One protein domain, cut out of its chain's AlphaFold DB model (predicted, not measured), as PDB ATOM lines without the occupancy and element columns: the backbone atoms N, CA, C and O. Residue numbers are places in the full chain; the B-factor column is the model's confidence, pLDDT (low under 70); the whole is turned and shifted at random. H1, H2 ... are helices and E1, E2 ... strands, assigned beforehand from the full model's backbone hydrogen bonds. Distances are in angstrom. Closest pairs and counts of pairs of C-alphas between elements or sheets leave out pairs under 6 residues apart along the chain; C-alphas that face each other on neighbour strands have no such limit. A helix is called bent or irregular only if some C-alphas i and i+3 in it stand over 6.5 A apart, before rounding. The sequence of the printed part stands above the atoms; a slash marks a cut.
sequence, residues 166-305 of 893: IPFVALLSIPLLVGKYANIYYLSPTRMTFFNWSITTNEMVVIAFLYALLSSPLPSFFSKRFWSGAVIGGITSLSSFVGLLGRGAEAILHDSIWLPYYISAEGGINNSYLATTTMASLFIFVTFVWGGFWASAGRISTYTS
ATOM      1  N   ILE A 166     138.536 103.983  90.747       84.12
ATOM      2  CA  ILE A 166     139.298 102.745  90.976       84.12
ATOM      3  C   ILE A 166     138.592 101.848  92.008       84.12
ATOM      4  O   ILE A 166     138.318 100.695  91.669       84.12
ATOM      5  N   PRO A 167     138.226 102.333  93.219       81.62
ATOM      6  CA  PRO A 167     137.476 101.506  94.161       81.62
ATOM      7  C   PRO A 167     136.118 101.081  93.608       81.62
ATOM      8  O   PRO A 167     135.743  99.928  93.766       81.62
ATOM      9  N   PHE A 168     135.397 101.970  92.919       86.50
ATOM     10  CA  PHE A 168     134.085 101.642  92.366       86.50
ATOM     11  C   PHE A 168     134.160 100.513  91.330       86.50
ATOM     12  O   PHE A 168     133.431  99.536  91.446       86.50
ATOM     13  N   VAL A 169     135.086 100.583  90.368       87.88
ATOM     14  CA  VAL A 169     135.268  99.524  89.359       87.88
ATOM     15  C   VAL A 169     135.722  98.212  90.000       87.88
ATOM     16  O   VAL A 169     135.204  97.152  89.645       87.88
ATOM     17  N   ALA A 170     136.648  98.264  90.961       83.00
ATOM     18  CA  ALA A 170     137.102  97.070  91.671       83.00
ATOM     19  C   ALA A 170     135.946  96.381  92.417       83.00
ATOM     20  O   ALA A 170     135.765  95.172  92.291       83.00
ATOM     21  N   LEU A 171     135.125  97.156  93.130       84.62
ATOM     22  CA  LEU A 171     133.991  96.651  93.908       84.62
ATOM     23  C   LEU A 171     132.826  96.166  93.030       84.62
ATOM     24  O   LEU A 171     132.112  95.248  93.409       84.62
ATOM     25  N   LEU A 172     132.653  96.708  91.825       84.12
ATOM     26  CA  LEU A 172     131.708  96.144  90.853       84.12
ATOM     27  C   LEU A 172     132.195  94.818  90.264       84.12
ATOM     28  O   LEU A 172     131.406  93.909  90.017       84.12
ATOM     29  N   SER A 173     133.503  94.694  90.043       82.50
ATOM     30  CA  SER A 173     134.085  93.529  89.373       82.50
ATOM     31  C   SER A 173     134.108  92.290  90.268       82.50
ATOM     32  O   SER A 173     133.956  91.178  89.771       82.50
ATOM     33  N   ILE A 174     134.270  92.459  91.584       83.94
ATOM     34  CA  ILE A 174     134.395  91.338  92.527       83.94
ATOM     35  C   ILE A 174     133.158  90.420  92.511       83.94
ATOM     36  O   ILE A 174     133.351  89.231  92.268       83.94
ATOM     37  N   PRO A 175     131.907  90.894  92.689       81.75
ATOM     38  CA  PRO A 175     130.737  90.013  92.664       81.75
ATOM     39  C   PRO A 175     130.546  89.297  91.325       81.75
ATOM     40  O   PRO A 175     130.160  88.133  91.303       81.75
ATOM     41  N   LEU A 176     130.851  89.974  90.214       79.44
ATOM     42  CA  LEU A 176     130.741  89.410  88.866       79.44
ATOM     43  C   LEU A 176     131.767  88.292  88.639       79.44
ATOM     44  O   LEU A 176     131.435  87.239  88.096       79.44
ATOM     45  N   LEU A 177     133.012  88.501  89.079       81.75
ATOM     46  CA  LEU A 177     134.065  87.492  89.004       81.75
ATOM     47  C   LEU A 177     133.767  86.324  89.948       81.75
ATOM     48  O   LEU A 177     133.877  85.176  89.531       81.75
ATOM     49  N   VAL A 178     133.339  86.601  91.183       79.19
ATOM     50  CA  VAL A 178     132.942  85.567  92.149       79.19
ATOM     51  C   VAL A 178     131.811  84.719  91.582       79.19
ATOM     52  O   VAL A 178     131.950  83.506  91.554       79.19
ATOM     53  N   GLY A 179     130.752  85.325  91.048       75.56
ATOM     54  CA  GLY A 179     129.663  84.593  90.400       75.56
ATOM     55  C   GLY A 179     130.118  83.698  89.257       75.56
ATOM     56  O   GLY A 179     129.735  82.531  89.180       75.56
ATOM     57  N   LYS A 180     130.987  84.235  88.393       80.50
ATOM     58  CA  LYS A 180     131.549  83.504  87.254       80.50
ATOM     59  C   LYS A 180     132.401  82.308  87.688       80.50
ATOM     60  O   LYS A 180     132.310  81.258  87.063       80.50
ATOM     61  N   TYR A 181     133.232  82.458  88.719       79.62
ATOM     62  CA  TYR A 181     134.150  81.405  89.172       79.62
ATOM     63  C   TYR A 181     133.538  80.448  90.202       79.62
ATOM     64  O   TYR A 181     134.018  79.326  90.341       79.62
ATOM     65  N   ALA A 182     132.476  80.853  90.902       70.06
ATOM     66  CA  ALA A 182     131.800  80.035  91.907       70.06
ATOM     67  C   ALA A 182     130.847  78.986  91.314       70.06
ATOM     68  O   ALA A 182     130.281  78.211  92.082       70.06
ATOM     69  N   ASN A 183     130.676  78.936  89.983       71.94
ATOM     70  CA  ASN A 183     129.813  77.971  89.289       71.94
ATOM     71  C   ASN A 183     128.415  77.880  89.924       71.94
ATOM     72  O   ASN A 183     127.978  76.825  90.385       71.94
ATOM     73  N   ILE A 184     127.732  79.023  89.992       70.94
ATOM     74  CA  ILE A 184     126.440  79.119  90.670       70.94
ATOM     75  C   ILE A 184     125.347  78.502  89.795       70.94
ATOM     76  O   ILE A 184     125.059  79.022  88.713       70.94
ATOM     77  N   TYR A 185     124.719  77.417  90.259       73.38
ATOM     78  CA  TYR A 185     123.601  76.764  89.571       73.38
ATOM     79  C   TYR A 185     122.339  76.826  90.423       73.38
ATOM     80  O   TYR A 185     122.377  76.577  91.623       73.38
ATOM     81  N   TYR A 186     121.200  77.122  89.801       69.56
ATOM     82  CA  TYR A 186     119.908  76.983  90.467       69.56
ATOM     83  C   TYR A 186     119.520  75.507  90.503       69.56
ATOM     84  O   TYR A 186     119.362  74.883  89.457       69.56
ATOM     85  N   LEU A 187     119.363  74.966  91.709       69.06
ATOM     86  CA  LEU A 187     118.772  73.645  91.924       69.06
ATOM     87  C   LEU A 187     117.245  73.752  91.977       69.06
ATOM     88  O   LEU A 187     116.535  72.870  91.504       69.06
ATOM     89  N   SER A 188     116.743  74.838  92.564       70.75
ATOM     90  CA  SER A 188     115.324  75.165  92.655       70.75
ATOM     91  C   SER A 188     115.145  76.676  92.879       70.75
ATOM     92  O   SER A 188     116.109  77.365  93.216       70.75
ATOM     93  N   PRO A 189     113.914  77.204  92.784       59.97
ATOM     94  CA  PRO A 189     113.564  78.558  93.225       59.97
ATOM     95  C   PRO A 189     114.128  78.999  94.578       59.97
ATOM     96  O   PRO A 189     114.414  80.174  94.801       59.97
ATOM     97  N   THR A 190     114.279  78.047  95.494       59.88
ATOM     98  CA  THR A 190     114.677  78.289  96.879       59.88
ATOM     99  C   THR A 190     116.109  77.863  97.171       59.88
ATOM    100  O   THR A 190     116.588  78.169  98.261       59.88
ATOM    101  N   ARG A 191     116.802  77.177  96.247       65.50
ATOM    102  CA  ARG A 191     118.155  76.635  96.449       65.50
ATOM    103  C   ARG A 191     119.064  76.817  95.234       65.50
ATOM    104  O   ARG A 191     118.721  76.459  94.109       65.50
ATOM    105  N   MET A 192     120.282  77.257  95.506       73.69
ATOM    106  CA  MET A 192     121.391  77.371  94.566       73.69
ATOM    107  C   MET A 192     122.591  76.566  95.059       73.69
ATOM    108  O   MET A 192     122.773  76.398  96.262       73.69
ATOM    109  N   THR A 193     123.448  76.112  94.152       73.19
ATOM    110  CA  THR A 193     124.814  75.720  94.506       73.19
ATOM    111  C   THR A 193     125.730  76.930  94.422       73.19
ATOM    112  O   THR A 193     125.681  77.670  93.447       73.19
ATOM    113  N   PHE A 194     126.585  77.123  95.418       66.00
ATOM    114  CA  PHE A 194     127.673  78.093  95.428       66.00
ATOM    115  C   PHE A 194     128.964  77.325  95.728       66.00
ATOM    116  O   PHE A 194     129.120  76.785  96.825       66.00
ATOM    117  N   PHE A 195     129.863  77.197  94.746       74.62
ATOM    118  CA  PHE A 195     130.913  76.170  94.742       74.62
ATOM    119  C   PHE A 195     130.321  74.769  94.996       74.62
ATOM    120  O   PHE A 195     129.465  74.316  94.241       74.62
ATOM    121  N   ASN A 196     130.737  74.100  96.077       72.44
ATOM    122  CA  ASN A 196     130.245  72.781  96.482       72.44
ATOM    123  C   ASN A 196     129.148  72.860  97.561       72.44
ATOM    124  O   ASN A 196     128.796  71.843  98.155       72.44
ATOM    125  N   TRP A 197     128.648  74.056  97.883       64.81
ATOM    126  CA  TRP A 197     127.673  74.267  98.954       64.81
ATOM    127  C   TRP A 197     126.281  74.506  98.381       64.81
ATOM    128  O   TRP A 197     126.139  75.232  97.406       64.81
ATOM    129  N   SER A 198     125.247  73.939  99.001       70.31
ATOM    130  CA  SER A 198     123.856  74.308  98.713       70.31
ATOM    131  C   SER A 198     123.459  75.478  99.614       70.31
ATOM    132  O   SER A 198     123.473  75.335 100.834       70.31
ATOM    133  N   ILE A 199     123.076  76.608  99.023       70.38
ATOM    134  CA  ILE A 199     122.652  77.843  99.696       70.38
ATOM    135  C   ILE A 199     121.227  78.214  99.264       70.38
ATOM    136  O   ILE A 199     120.812  77.871  98.157       70.38
ATOM    137  N   THR A 200     120.440  78.881 100.105       72.00
ATOM    138  CA  THR A 200     119.105  79.354  99.718       72.00
ATOM    139  C   THR A 200     119.154  80.685  98.971       72.00
ATOM    140  O   THR A 200     120.082  81.483  99.111       72.00
ATOM    141  N   THR A 201     118.125  80.959  98.170       67.06
ATOM    142  CA  THR A 201     118.017  82.216  97.407       67.06
ATOM    143  C   THR A 201     117.976  83.450  98.287       67.06
ATOM    144  O   THR A 201     118.656  84.434  97.998       67.06
ATOM    145  N   ASN A 202     117.266  83.378  99.408       65.19
ATOM    146  CA  ASN A 202     117.212  84.476 100.364       65.19
ATOM    147  C   ASN A 202     118.585  84.749 100.989       65.19
ATOM    148  O   ASN A 202     118.973  85.906 101.120       65.19
ATOM    149  N   GLU A 203     119.356  83.709 101.303       66.50
ATOM    150  CA  GLU A 203     120.713  83.863 101.836       66.50
ATOM    151  C   GLU A 203     121.650  84.534 100.832       66.50
ATOM    152  O   GLU A 203     122.412  85.423 101.206       66.50
ATOM    153  N   MET A 204     121.568  84.171  99.551       74.06
ATOM    154  CA  MET A 204     122.398  84.803  98.526       74.06
ATOM    155  C   MET A 204     122.043  86.283  98.331       74.06
ATOM    156  O   MET A 204     122.931  87.122  98.172       74.06
ATOM    157  N   VAL A 205     120.751  86.621  98.417       72.50
ATOM    158  CA  VAL A 205     120.261  88.009  98.391       72.50
ATOM    159  C   VAL A 205     120.799  88.801  99.590       72.50
ATOM    160  O   VAL A 205     121.234  89.944  99.451       72.50
ATOM    161  N   VAL A 206     120.851  88.186 100.766       70.81
ATOM    162  CA  VAL A 206     121.413  88.798 101.975       70.81
ATOM    163  C   VAL A 206     122.923  89.015 101.856       70.81
ATOM    164  O   VAL A 206     123.410  90.097 102.180       70.81
ATOM    165  N   ILE A 207     123.670  88.033 101.347       76.19
ATOM    166  CA  ILE A 207     125.118  88.163 101.112       76.19
ATOM    167  C   ILE A 207     125.396  89.296 100.115       76.19
ATOM    168  O   ILE A 207     126.293  90.111 100.339       76.19
ATOM    169  N   ALA A 208     124.599  89.392  99.049       79.56
ATOM    170  CA  ALA A 208     124.694  90.476  98.076       79.56
ATOM    171  C   ALA A 208     124.422  91.853  98.701       79.56
ATOM    172  O   ALA A 208     125.144  92.812  98.421       79.56
ATOM    173  N   PHE A 209     123.433  91.955  99.590       80.88
ATOM    174  CA  PHE A 209     123.163  93.187 100.327       80.88
ATOM    175  C   PHE A 209     124.311  93.579 101.262       80.88
ATOM    176  O   PHE A 209     124.763  94.722 101.212       80.88
ATOM    177  N   LEU A 210     124.822  92.646 102.069       76.38
ATOM    178  CA  LEU A 210     125.926  92.909 103.001       76.38
ATOM    179  C   LEU A 210     127.189  93.348 102.270       76.38
ATOM    180  O   LEU A 210     127.835  94.314 102.682       76.38
ATOM    181  N   TYR A 211     127.503  92.697 101.147       83.50
ATOM    182  CA  TYR A 211     128.596  93.125 100.285       83.50
ATOM    183  C   TYR A 211     128.423  94.590  99.881       83.50
ATOM    184  O   TYR A 211     129.337  95.397 100.057       83.50
ATOM    185  N   ALA A 212     127.251  94.960  99.365       81.69
ATOM    186  CA  ALA A 212     126.977  96.306  98.880       81.69
ATOM    187  C   ALA A 212     126.975  97.361  99.996       81.69
ATOM    188  O   ALA A 212     127.482  98.472  99.812       81.69
ATOM    189  N   LEU A 213     126.459  97.004 101.170       78.44
ATOM    190  CA  LEU A 213     126.434  97.851 102.359       78.44
ATOM    191  C   LEU A 213     127.850  98.175 102.860       78.44
ATOM    192  O   LEU A 213     128.125  99.318 103.224       78.44
ATOM    193  N   LEU A 214     128.753  97.191 102.839       78.12
ATOM    194  CA  LEU A 214     130.139  97.339 103.296       78.12
ATOM    195  C   LEU A 214     131.051  97.990 102.247       78.12
ATOM    196  O   LEU A 214     132.001  98.689 102.600       78.12
ATOM    197  N   SER A 215     130.775  97.780 100.961       82.00
ATOM    198  CA  SER A 215     131.632  98.243  99.862       82.00
ATOM    199  C   SER A 215     131.288  99.647  99.360       82.00
ATOM    200  O   SER A 215     132.191 100.423  99.040       82.00
ATOM    201  N   SER A 216     130.008 100.026  99.330       83.00
ATOM    202  CA  SER A 216     129.572 101.337  98.827       83.00
ATOM    203  C   SER A 216     130.057 102.576  99.606       83.00
ATOM    204  O   SER A 216     130.238 103.610  98.948       83.00
ATOM    205  N   PRO A 217     130.328 102.547 100.933       84.88
ATOM    206  CA  PRO A 217     130.763 103.720 101.695       84.88
ATOM    207  C   PRO A 217     132.012 104.404 101.150       84.88
ATOM    208  O   PRO A 217     132.050 105.625 101.025       84.88
ATOM    209  N   LEU A 218     133.034 103.625 100.792       82.12
ATOM    210  CA  LEU A 218     134.351 104.139 100.420       82.12
ATOM    211  C   LEU A 218     134.330 104.977  99.122       82.12
ATOM    212  O   LEU A 218     134.705 106.154  99.171       82.12
ATOM    213  N   PRO A 219     133.877 104.448  97.965       83.38
ATOM    214  CA  PRO A 219     133.762 105.243  96.742       83.38
ATOM    215  C   PRO A 219     132.739 106.378  96.889       83.38
ATOM    216  O   PRO A 219     132.951 107.471  96.355       83.38
ATOM    217  N   SER A 220     131.668 106.162  97.660       83.50
ATOM    218  CA  SER A 220     130.658 107.187  97.916       83.50
ATOM    219  C   SER A 220     131.229 108.373  98.686       83.50
ATOM    220  O   SER A 220     131.061 109.511  98.247       83.50
ATOM    221  N   PHE A 221     131.990 108.132  99.754       81.06
ATOM    222  CA  PHE A 221     132.649 109.167 100.552       81.06
ATOM    223  C   PHE A 221     133.547 110.068  99.695       81.06
ATOM    224  O   PHE A 221     133.478 111.296  99.770       81.06
ATOM    225  N   PHE A 222     134.337 109.490  98.789       82.06
ATOM    226  CA  PHE A 222     135.198 110.279  97.905       82.06
ATOM    227  C   PHE A 222     134.459 110.990  96.762       82.06
ATOM    228  O   PHE A 222     135.032 111.912  96.166       82.06
ATOM    229  N   SER A 223     133.209 110.613  96.470       78.81
ATOM    230  CA  SER A 223     132.388 111.268  95.443       78.81
ATOM    231  C   SER A 223     131.956 112.678  95.850       78.81
ATOM    232  O   SER A 223     131.824 113.553  94.993       78.81
ATOM    233  N   LYS A 224     131.781 112.925  97.161       74.06
ATOM    234  CA  LYS A 224     131.373 114.217  97.752       74.06
ATOM    235  C   LYS A 224     130.043 114.776  97.221       74.06
ATOM    236  O   LYS A 224     129.733 115.948  97.435       74.06
ATOM    237  N   ARG A 225     129.266 113.978  96.485       73.31
ATOM    238  CA  ARG A 225     127.991 114.376  95.875       73.31
ATOM    239  C   ARG A 225     126.944 113.328  96.172       73.31
ATOM    240  O   ARG A 225     127.107 112.190  95.744       73.31
ATOM    241  N   PHE A 226     125.867 113.741  96.836       73.12
ATOM    242  CA  PHE A 226     124.795 112.852  97.275       73.12
ATOM    243  C   PHE A 226     124.342 111.884  96.173       73.12
ATOM    244  O   PHE A 226     124.497 110.681  96.325       73.12
ATOM    245  N   TRP A 227     123.893 112.394  95.020       71.94
ATOM    246  CA  TRP A 227     123.386 111.556  93.927       71.94
ATOM    247  C   TRP A 227     124.436 110.624  93.325       71.94
ATOM    248  O   TRP A 227     124.114 109.514  92.917       71.94
ATOM    249  N   SER A 228     125.702 111.048  93.299       77.12
ATOM    250  CA  SER A 228     126.781 110.173  92.853       77.12
ATOM    251  C   SER A 228     127.017 109.039  93.839       77.12
ATOM    252  O   SER A 228     127.161 107.906  93.400       77.12
ATOM    253  N   GLY A 229     127.071 109.331  95.140       77.56
ATOM    254  CA  GLY A 229     127.179 108.304  96.171       77.56
ATOM    255  C   GLY A 229     125.985 107.367  96.154       77.56
ATOM    256  O   GLY A 229     126.151 106.157  96.221       77.56
ATOM    257  N   ALA A 230     124.786 107.916  95.977       74.25
ATOM    258  CA  ALA A 230     123.572 107.129  95.978       74.25
ATOM    259  C   ALA A 230     123.530 106.140  94.813       74.25
ATOM    260  O   ALA A 230     123.291 104.949  95.002       74.25
ATOM    261  N   VAL A 231     123.890 106.598  93.614       80.06
ATOM    262  CA  VAL A 231     124.012 105.709  92.458       80.06
ATOM    263  C   VAL A 231     125.159 104.713  92.615       80.06
ATOM    264  O   VAL A 231     124.991 103.556  92.251       80.06
ATOM    265  N   ILE A 232     126.295 105.108  93.194       82.81
ATOM    266  CA  ILE A 232     127.373 104.164  93.524       82.81
ATOM    267  C   ILE A 232     126.845 103.057  94.446       82.81
ATOM    268  O   ILE A 232     127.080 101.884  94.165       82.81
ATOM    269  N   GLY A 233     126.094 103.404  95.494       81.69
ATOM    270  CA  GLY A 233     125.460 102.446  96.400       81.69
ATOM    271  C   GLY A 233     124.489 101.504  95.696       81.69
ATOM    272  O   GLY A 233     124.656 100.286  95.769       81.69
ATOM    273  N   GLY A 234     123.546 102.061  94.935       80.56
ATOM    274  CA  GLY A 234     122.546 101.286  94.199       80.56
ATOM    275  C   GLY A 234     123.149 100.378  93.121       80.56
ATOM    276  O   GLY A 234     122.783  99.211  93.041       80.56
ATOM    277  N   ILE A 235     124.112 100.863  92.325       83.88
ATOM    278  CA  ILE A 235     124.781 100.049  91.291       83.88
ATOM    279  C   ILE A 235     125.643  98.966  91.936       83.88
ATOM    280  O   ILE A 235     125.661  97.844  91.440       83.88
ATOM    281  N   THR A 236     126.336  99.265  93.040       85.06
ATOM    282  CA  THR A 236     127.117  98.240  93.748       85.06
ATOM    283  C   THR A 236     126.196  97.123  94.225       85.06
ATOM    284  O   THR A 236     126.484  95.963  93.955       85.06
ATOM    285  N   SER A 237     125.044  97.465  94.810       82.94
ATOM    286  CA  SER A 237     124.021  96.494  95.211       82.94
ATOM    287  C   SER A 237     123.457  95.697  94.045       82.94
ATOM    288  O   SER A 237     123.454  94.470  94.094       82.94
ATOM    289  N   LEU A 238     123.082  96.368  92.956       80.62
ATOM    290  CA  LEU A 238     122.601  95.715  91.743       80.62
ATOM    291  C   LEU A 238     123.641  94.744  91.168       80.62
ATOM    292  O   LEU A 238     123.315  93.611  90.832       80.62
ATOM    293  N   SER A 239     124.906  95.158  91.101       82.19
ATOM    294  CA  SER A 239     126.017  94.326  90.628       82.19
ATOM    295  C   SER A 239     126.291  93.151  91.560       82.19
ATOM    296  O   SER A 239     126.686  92.086  91.092       82.19
ATOM    297  N   SER A 240     126.083  93.319  92.870       83.12
ATOM    298  CA  SER A 240     126.145  92.215  93.826       83.12
ATOM    299  C   SER A 240     125.050  91.200  93.560       83.12
ATOM    300  O   SER A 240     125.360  90.020  93.478       83.12
ATOM    301  N   PHE A 241     123.808  91.639  93.346       80.56
ATOM    302  CA  PHE A 241     122.708  90.741  92.997       80.56
ATOM    303  C   PHE A 241     122.959  90.033  91.667       80.56
ATOM    304  O   PHE A 241     122.912  88.811  91.615       80.56
ATOM    305  N   VAL A 242     123.310  90.766  90.611       81.12
ATOM    306  CA  VAL A 242     123.560  90.184  89.283       81.12
ATOM    307  C   VAL A 242     124.748  89.230  89.294       81.12
ATOM    308  O   VAL A 242     124.659  88.120  88.776       81.12
ATOM    309  N   GLY A 243     125.858  89.637  89.910       78.25
ATOM    310  CA  GLY A 243     127.060  88.819  89.985       78.25
ATOM    311  C   GLY A 243     126.849  87.564  90.817       78.25
ATOM    312  O   GLY A 243     127.131  86.470  90.351       78.25
ATOM    313  N   LEU A 244     126.299  87.701  92.020       77.38
ATOM    314  CA  LEU A 244     126.170  86.587  92.957       77.38
ATOM    315  C   LEU A 244     124.977  85.671  92.673       77.38
ATOM    316  O   LEU A 244     125.007  84.523  93.090       77.38
ATOM    317  N   LEU A 245     123.938  86.128  91.974       73.81
ATOM    318  CA  LEU A 245     122.805  85.273  91.602       73.81
ATOM    319  C   LEU A 245     122.973  84.650  90.209       73.81
ATOM    320  O   LEU A 245     122.233  83.730  89.868       73.81
ATOM    321  N   GLY A 246     123.920  85.121  89.391       76.06
ATOM    322  CA  GLY A 246     124.175  84.566  88.061       76.06
ATOM    323  C   GLY A 246     122.905  84.504  87.200       76.06
ATOM    324  O   GLY A 246     122.206  85.500  87.038       76.06
ATOM    325  N   ARG A 247     122.574  83.318  86.668       66.94
ATOM    326  CA  ARG A 247     121.420  83.120  85.762       66.94
ATOM    327  C   ARG A 247     120.050  83.400  86.393       66.94
ATOM    328  O   ARG A 247     119.118  83.706  85.663       66.94
ATOM    329  N   GLY A 248     119.899  83.330  87.716       64.69
ATOM    330  CA  GLY A 248     118.619  83.661  88.360       64.69
ATOM    331  C   GLY A 248     118.433  85.143  88.673       64.69
ATOM    332  O   GLY A 248     117.361  85.541  89.123       64.69
ATOM    333  N   ALA A 249     119.443  85.977  88.403       68.69
ATOM    334  CA  ALA A 249     119.300  87.424  88.504       68.69
ATOM    335  C   ALA A 249     118.257  87.968  87.518       68.69
ATOM    336  O   ALA A 249     117.585  88.938  87.840       68.69
ATOM    337  N   GLU A 250     118.089  87.344  86.346       71.94
ATOM    338  CA  GLU A 250     117.135  87.783  85.319       71.94
ATOM    339  C   GLU A 250     115.692  87.770  85.834       71.94
ATOM    340  O   GLU A 250     114.976  88.753  85.661       71.94
ATOM    341  N   ALA A 251     115.298  86.707  86.544       65.88
ATOM    342  CA  ALA A 251     113.971  86.588  87.145       65.88
ATOM    343  C   ALA A 251     113.759  87.614  88.268       65.88
ATOM    344  O   ALA A 251     112.756  88.314  88.280       65.88
ATOM    345  N   ILE A 252     114.737  87.784  89.164       64.62
ATOM    346  CA  ILE A 252     114.642  88.762  90.262       64.62
ATOM    347  C   ILE A 252     114.632  90.201  89.728       64.62
ATOM    348  O   ILE A 252     113.919  91.048  90.261       64.62
ATOM    349  N   LEU A 253     115.395  90.504  88.675       66.19
ATOM    350  CA  LEU A 253     115.384  91.815  88.019       66.19
ATOM    351  C   LEU A 253     114.060  92.082  87.314       66.19
ATOM    352  O   LEU A 253     113.500  93.164  87.480       66.19
ATOM    353  N   HIS A 254     113.568  91.102  86.556       70.25
ATOM    354  CA  HIS A 254     112.252  91.149  85.938       70.25
ATOM    355  C   HIS A 254     111.193  91.429  87.004       70.25
ATOM    356  O   HIS A 254     110.496  92.441  86.940       70.25
ATOM    357  N   ASP A 255     111.150  90.619  88.055       63.44
ATOM    358  CA  ASP A 255     110.145  90.758  89.095       63.44
ATOM    359  C   ASP A 255     110.320  92.044  89.903       63.44
ATOM    360  O   ASP A 255     109.328  92.592  90.363       63.44
ATOM    361  N   SER A 256     111.534  92.589  90.044       60.44
ATOM    362  CA  SER A 256     111.766  93.874  90.726       60.44
ATOM    363  C   SER A 256     111.190  95.043  89.928       60.44
ATOM    364  O   SER A 256     110.654  95.989  90.503       60.44
ATOM    365  N   ILE A 257     111.260  94.969  88.595       63.84
ATOM    366  CA  ILE A 257     110.644  95.947  87.687       63.84
ATOM    367  C   ILE A 257     109.113  95.855  87.771       63.84
ATOM    368  O   ILE A 257     108.434  96.884  87.789       63.84
ATOM    369  N   TRP A 258     108.576  94.638  87.874       56.53
ATOM    370  CA  TRP A 258     107.139  94.368  87.969       56.53
ATOM    371  C   TRP A 258     106.601  94.330  89.406       56.53
ATOM    372  O   TRP A 258     105.401  94.181  89.612       56.53
ATOM    373  N   LEU A 259     107.444  94.545  90.417       54.06
ATOM    374  CA  LEU A 259     107.064  94.479  91.826       54.06
ATOM    375  C   LEU A 259     105.882  95.401  92.170       54.06
ATOM    376  O   LEU A 259     104.952  94.949  92.840       54.06
ATOM    377  N   PRO A 260     105.828  96.657  91.677       50.06
ATOM    378  CA  PRO A 260     104.664  97.508  91.896       50.06
ATOM    379  C   PRO A 260     103.383  96.942  91.273       50.06
ATOM    380  O   PRO A 260     102.311  97.140  91.836       50.06
ATOM    381  N   TYR A 261     103.492  96.243  90.135       53.78
ATOM    382  CA  TYR A 261     102.368  95.586  89.470       53.78
ATOM    383  C   TYR A 261     101.842  94.432  90.323       53.78
ATOM    384  O   TYR A 261     100.663  94.445  90.664       53.78
ATOM    385  N   TYR A 262     102.710  93.518  90.763       53.28
ATOM    386  CA  TYR A 262     102.311  92.379  91.596       53.28
ATOM    387  C   TYR A 262     101.677  92.814  92.926       53.28
ATOM    388  O   TYR A 262     100.614  92.323  93.294       53.28
ATOM    389  N   ILE A 263     102.258  93.815  93.603       50.88
ATOM    390  CA  ILE A 263     101.688  94.379  94.841       50.88
ATOM    391  C   ILE A 263     100.318  95.036  94.574       50.88
ATOM    392  O   ILE A 263      99.452  95.028  95.446       50.88
ATOM    393  N   SER A 264     100.103  95.620  93.389       44.53
ATOM    394  CA  SER A 264      98.840  96.288  93.037       44.53
ATOM    395  C   SER A 264      97.742  95.357  92.519       44.53
ATOM    396  O   SER A 264      96.573  95.621  92.781       44.53
ATOM    397  N   ALA A 265      98.098  94.297  91.791       48.50
ATOM    398  CA  ALA A 265      97.153  93.450  91.066       48.50
ATOM    399  C   ALA A 265      96.811  92.154  91.817       48.50
ATOM    400  O   ALA A 265      95.685  91.680  91.715       48.50
ATOM    401  N   GLU A 266      97.749  91.592  92.589       50.50
ATOM    402  CA  GLU A 266      97.569  90.286  93.249       50.50
ATOM    403  C   GLU A 266      97.193  90.395  94.737       50.50
ATOM    404  O   GLU A 266      96.997  89.385  95.409       50.50
ATOM    405  N   GLY A 267      97.060  91.613  95.275       41.34
ATOM    406  CA  GLY A 267      96.534  91.851  96.626       41.34
ATOM    407  C   GLY A 267      97.430  91.389  97.786       41.34
ATOM    408  O   GLY A 267      97.014  91.484  98.940       41.34
ATOM    409  N   GLY A 268      98.657  90.925  97.530       51.34
ATOM    410  CA  GLY A 268      99.589  90.527  98.583       51.34
ATOM    411  C   GLY A 268     100.847  89.819  98.082       51.34
ATOM    412  O   GLY A 268     100.930  89.375  96.941       51.34
ATOM    413  N   ILE A 269     101.841  89.696  98.964       51.94
ATOM    414  CA  ILE A 269     103.091  88.965  98.710       51.94
ATOM    415  C   ILE A 269     102.884  87.486  99.073       51.94
ATOM    416  O   ILE A 269     103.465  86.987 100.029       51.94
ATOM    417  N   ASN A 270     102.006  86.787  98.347       47.72
ATOM    418  CA  ASN A 270     101.680  85.385  98.661       47.72
ATOM    419  C   ASN A 270     102.633  84.386  97.986       47.72
ATOM    420  O   ASN A 270     102.660  83.211  98.341       47.72
ATOM    421  N   ASN A 271     103.438  84.851  97.026       58.16
ATOM    422  CA  ASN A 271     104.392  84.025  96.299       58.16
ATOM    423  C   ASN A 271     105.803  84.198  96.878       58.16
ATOM    424  O   ASN A 271     106.293  85.320  97.030       58.16
ATOM    425  N   SER A 272     106.489  83.093  97.176       54.75
ATOM    426  CA  SER A 272     107.827  83.108  97.793       54.75
ATOM    427  C   SER A 272     108.864  83.876  96.955       54.75
ATOM    428  O   SER A 272     109.708  84.571  97.516       54.75
ATOM    429  N   TYR A 273     108.735  83.851  95.625       59.78
ATOM    430  CA  TYR A 273     109.533  84.660  94.691       59.78
ATOM    431  C   TYR A 273     109.321  86.169  94.845       59.78
ATOM    432  O   TYR A 273     110.266  86.958  94.751       59.78
ATOM    433  N   LEU A 274     108.082  86.581  95.106       61.75
ATOM    434  CA  LEU A 274     107.719  87.986  95.225       61.75
ATOM    435  C   LEU A 274     108.289  88.592  96.516       61.75
ATOM    436  O   LEU A 274     108.726  89.744  96.524       61.75
ATOM    437  N   ALA A 275     108.380  87.796  97.586       59.47
ATOM    438  CA  ALA A 275     109.023  88.193  98.839       59.47
ATOM    439  C   ALA A 275     110.533  88.419  98.667       59.47
ATOM    440  O   ALA A 275     111.053  89.461  99.074       59.47
ATOM    441  N   THR A 276     111.234  87.497  98.001       63.50
ATOM    442  CA  THR A 276     112.671  87.627  97.709       63.50
ATOM    443  C   THR A 276     112.965  88.850  96.840       63.50
ATOM    444  O   THR A 276     113.917  89.590  97.091       63.50
ATOM    445  N   THR A 277     112.113  89.106  95.853       66.06
ATOM    446  CA  THR A 277     112.205  90.267  94.961       66.06
ATOM    447  C   THR A 277     111.950  91.584  95.695       66.06
ATOM    448  O   THR A 277     112.686  92.559  95.512       66.06
ATOM    449  N   THR A 278     110.942  91.611  96.572       64.19
ATOM    450  CA  THR A 278     110.649  92.767  97.432       64.19
ATOM    451  C   THR A 278     111.840  93.080  98.326       64.19
ATOM    452  O   THR A 278     112.269  94.230  98.426       64.19
ATOM    453  N   MET A 279     112.427  92.041  98.920       65.25
ATOM    454  CA  MET A 279     113.619  92.147  99.752       65.25
ATOM    455  C   MET A 279     114.819  92.693  98.964       65.25
ATOM    456  O   MET A 279     115.458  93.642  99.416       65.25
ATOM    457  N   ALA A 280     115.088  92.173  97.763       69.44
ATOM    458  CA  ALA A 280     116.169  92.658  96.904       69.44
ATOM    459  C   ALA A 280     115.979  94.133  96.501       69.44
ATOM    460  O   ALA A 280     116.900  94.938  96.643       69.44
ATOM    461  N   SER A 281     114.773  94.516  96.074       68.69
ATOM    462  CA  SER A 281     114.441  95.902  95.703       68.69
ATOM    463  C   SER A 281     114.662  96.878  96.860       68.69
ATOM    464  O   SER A 281     115.212  97.969  96.688       68.69
ATOM    465  N   LEU A 282     114.282  96.470  98.065       67.25
ATOM    466  CA  LEU A 282     114.423  97.283  99.264       67.25
ATOM    467  C   LEU A 282     115.883  97.389  99.720       67.25
ATOM    468  O   LEU A 282     116.332  98.465 100.109       67.25
ATOM    469  N   PHE A 283     116.664  96.321  99.583       77.00
ATOM    470  CA  PHE A 283     118.112  96.340  99.804       77.00
ATOM    471  C   PHE A 283     118.851  97.267  98.828       77.00
ATOM    472  O   PHE A 283     119.741  98.016  99.247       77.00
ATOM    473  N   ILE A 284     118.442  97.305  97.556       76.81
ATOM    474  CA  ILE A 284     118.954  98.281  96.579       76.81
ATOM    475  C   ILE A 284     118.611  99.708  97.023       76.81
ATOM    476  O   ILE A 284     119.456 100.599  96.963       76.81
ATOM    477  N   PHE A 285     117.391  99.941  97.510       73.12
ATOM    478  CA  PHE A 285     116.995 101.259  98.001       73.12
ATOM    479  C   PHE A 285     117.800 101.691  99.237       73.12
ATOM    480  O   PHE A 285     118.323 102.804  99.275       73.12
ATOM    481  N   VAL A 286     117.966 100.812 100.229       72.62
ATOM    482  CA  VAL A 286     118.748 101.110 101.440       72.62
ATOM    483  C   VAL A 286     120.198 101.434 101.083       72.62
ATOM    484  O   VAL A 286     120.727 102.450 101.531       72.62
ATOM    485  N   THR A 287     120.834 100.631 100.225       77.69
ATOM    486  CA  THR A 287     122.215 100.883  99.774       77.69
ATOM    487  C   THR A 287     122.337 102.153  98.934       77.69
ATOM    488  O   THR A 287     123.343 102.857  99.037       77.69
ATOM    489  N   PHE A 288     121.310 102.503  98.156       77.81
ATOM    490  CA  PHE A 288     121.232 103.780  97.451       77.81
ATOM    491  C   PHE A 288     121.245 104.955  98.433       77.81
ATOM    492  O   PHE A 288     122.085 105.846  98.329       77.81
ATOM    493  N   VAL A 289     120.377 104.968  99.445       71.12
ATOM    494  CA  VAL A 289     120.376 106.079 100.412       71.12
ATOM    495  C   VAL A 289     121.672 106.092 101.239       71.12
ATOM    496  O   VAL A 289     122.242 107.159 101.471       71.12
ATOM    497  N   TRP A 290     122.197 104.917 101.596       79.69
ATOM    498  CA  TRP A 290     123.467 104.748 102.310       79.69
ATOM    499  C   TRP A 290     124.658 105.343 101.556       79.69
ATOM    500  O   TRP A 290     125.417 106.139 102.112       79.69
ATOM    501  N   GLY A 291     124.800 105.041 100.265       78.12
ATOM    502  CA  GLY A 291     125.829 105.654  99.430       78.12
ATOM    503  C   GLY A 291     125.678 107.178  99.370       78.12
ATOM    504  O   GLY A 291     126.654 107.924  99.475       78.12
ATOM    505  N   GLY A 292     124.443 107.674  99.289       71.81
ATOM    506  CA  GLY A 292     124.169 109.104  99.349       71.81
ATOM    507  C   GLY A 292     124.623 109.751 100.664       71.81
ATOM    508  O   GLY A 292     125.304 110.780 100.641       71.81
ATOM    509  N   PHE A 293     124.323 109.118 101.801       74.56
ATOM    510  CA  PHE A 293     124.774 109.544 103.128       74.56
ATOM    511  C   PHE A 293     126.302 109.674 103.200       74.56
ATOM    512  O   PHE A 293     126.816 110.735 103.568       74.56
ATOM    513  N   TRP A 294     127.044 108.649 102.770       78.94
ATOM    514  CA  TRP A 294     128.510 108.676 102.793       78.94
ATOM    515  C   TRP A 294     129.095 109.770 101.910       78.94
ATOM    516  O   TRP A 294     130.059 110.428 102.301       78.94
ATOM    517  N   ALA A 295     128.500 110.019 100.745       73.00
ATOM    518  CA  ALA A 295     128.917 111.120  99.889       73.00
ATOM    519  C   ALA A 295     128.698 112.493 100.530       73.00
ATOM    520  O   ALA A 295     129.560 113.366 100.402       73.00
ATOM    521  N   SER A 296     127.596 112.683 101.255       67.94
ATOM    522  CA  SER A 296     127.360 113.895 102.042       67.94
ATOM    523  C   SER A 296     128.386 114.040 103.170       67.94
ATOM    524  O   SER A 296     128.988 115.104 103.301       67.94
ATOM    525  N   ALA A 297     128.683 112.967 103.912       68.12
ATOM    526  CA  ALA A 297     129.707 112.968 104.962       68.12
ATOM    527  C   ALA A 297     131.110 113.299 104.415       68.12
ATOM    528  O   ALA A 297     131.843 114.117 104.976       68.12
ATOM    529  N   GLY A 298     131.473 112.727 103.265       69.38
ATOM    530  CA  GLY A 298     132.729 113.027 102.582       69.38
ATOM    531  C   GLY A 298     132.820 114.467 102.101       69.38
ATOM    532  O   GLY A 298     133.884 115.085 102.194       69.38
ATOM    533  N   ARG A 299     131.702 115.047 101.658       67.38
ATOM    534  CA  ARG A 299     131.618 116.476 101.350       67.38
ATOM    535  C   ARG A 299     131.821 117.326 102.601       67.38
ATOM    536  O   ARG A 299     132.646 118.235 102.570       67.38
ATOM    537  N   ILE A 300     131.151 116.994 103.702       61.38
ATOM    538  CA  ILE A 300     131.287 117.710 104.976       61.38
ATOM    539  C   ILE A 300     132.741 117.739 105.437       61.38
ATOM    540  O   ILE A 300     133.263 118.802 105.758       61.38
ATOM    541  N   SER A 301     133.435 116.602 105.339       64.56
ATOM    542  CA  SER A 301     134.844 116.495 105.732       64.56
ATOM    543  C   SER A 301     135.792 117.449 104.983       64.56
ATOM    544  O   SER A 301     136.901 117.714 105.445       64.56
ATOM    545  N   THR A 302     135.381 117.980 103.822       62.47
ATOM    546  CA  THR A 302     136.167 118.993 103.098       62.47
ATOM    547  C   THR A 302     136.037 120.395 103.669       62.47
ATOM    548  O   THR A 302     136.938 121.201 103.462       62.47
ATOM    549  N   TYR A 303     134.951 120.668 104.387       52.94
ATOM    550  CA  TYR A 303     134.673 121.958 105.010       52.94
ATOM    551  C   TYR A 303     135.114 122.004 106.480       52.94
ATOM    552  O   TYR A 303     135.271 123.084 107.030       52.94
ATOM    553  N   THR A 304     135.386 120.850 107.098       51.12
ATOM    554  CA  THR A 304     135.926 120.739 108.467       51.12
ATOM    555  C   THR A 304     137.452 120.876 108.533       51.12
ATOM    556  O   THR A 304     138.050 120.624 109.573       51.12
ATOM    557  N   SER A 305     138.120 121.189 107.418       49.44
ATOM    558  CA  SER A 305     139.551 121.509 107.446       49.44
ATOM    559  C   SER A 305     139.692 123.001 107.765       49.44
ATOM    560  O   SER A 305     139.020 123.790 107.094       49.44
TER     561      SER A 305
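Overview. This is residues 166 to 305 of the 893 residues of an uncharacterized protein of Candidatus Bathyarchaeota archaeon (UniProt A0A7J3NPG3). A flat up-and-down bundle of four helices, H1, H2, H4a and H5, each running against the one before it, has short H3 at one end and a small sheet, E1 to E3, at the other. Bent H4 turns near the sheet, and its second arm, H4b, crosses H5 and reaches off to one side. The printed part has 140 residues with five named helices and three named strands, in the order H1 E1 E2 E3 H2 H3 H4 H5; the class is mostly helix. The antiparallel sheet runs E1 - E2 - E3. The whole is compact, with a radius of gyration of the C-alphas of 16.2 A and spans of 54 by 39 by 17 A.

Along the chain. Find C-alpha 166 at (139.298, 102.745, 90.976); from there H1 runs to residue 181, 22.0 A, with a kink of 26 degrees near residue 175. Next come E1, residues 185 to 188, E2, 191 to 194, and E3, 197 to 200, a meander, each strand the antiparallel neighbour of the one before. H2, residues 201 to 215, covers 21.2 A, and H3 is residues 217 to 223. H4, residues 226 to 265, was assigned as one helix by its hydrogen bonds but is bent: C-alphas 244 and 247 are 9.3 A apart. Its arms are H4a, 226 to 244, 26.7 A, and H4b, 247 to 265, 26.9 A, itself irregular, with C-alphas 257 and 260 7.5 A apart. H5 runs 47.8 A from residue 272 to C-alpha 303 at (134.673, 121.958, 105.010).

Arrangement. Look first at H4a and H5, which touch closest at the C-alphas of Ala 230 and Gly 292, 4.0 A, opposite ways at 37 degrees, only just a steep tilt. H1 touches H4a at Leu 176 and Gly 243, C-alphas 3.9 A apart, the same way at a shallow tilt of 15 degrees. H2 touches H5 at Leu 213 and Thr 287, C-alphas 5.8 A apart, at a shallow 4 degrees. H3 and H4a form a helical hairpin, closest at the C-alphas of Ser 220 and Gly 229, 4.0 A. H4b touches H5 about perpendicular, at 83 degrees, with the C-alphas of Ile 252 and Thr 277 5.5 A apart. In hairpin E1 and E2, N 193 and O 185 are 2.8 A apart, within hydrogen-bond range; in hairpin E2 and E3, N 192 and O 199 are 2.8 A apart. H2 only grazes the sheet, with residues 201 to 206. Every O i to N i+4 pair is within hydrogen-bond range in H2, H3 and H4a, against 10 of 12 in H1, 12 of 15 in H4b and 26 of 28 in H5.

Size, cuts and confidence. The C-alphas farthest apart, of Leu 187 and Ser 305, are 54.4 A apart. The printed part has no cut, and no link is long. Mean pLDDT of the printed part is 71.2; look for values under 70 at residues 255 to 282 and 296 to 305, among others.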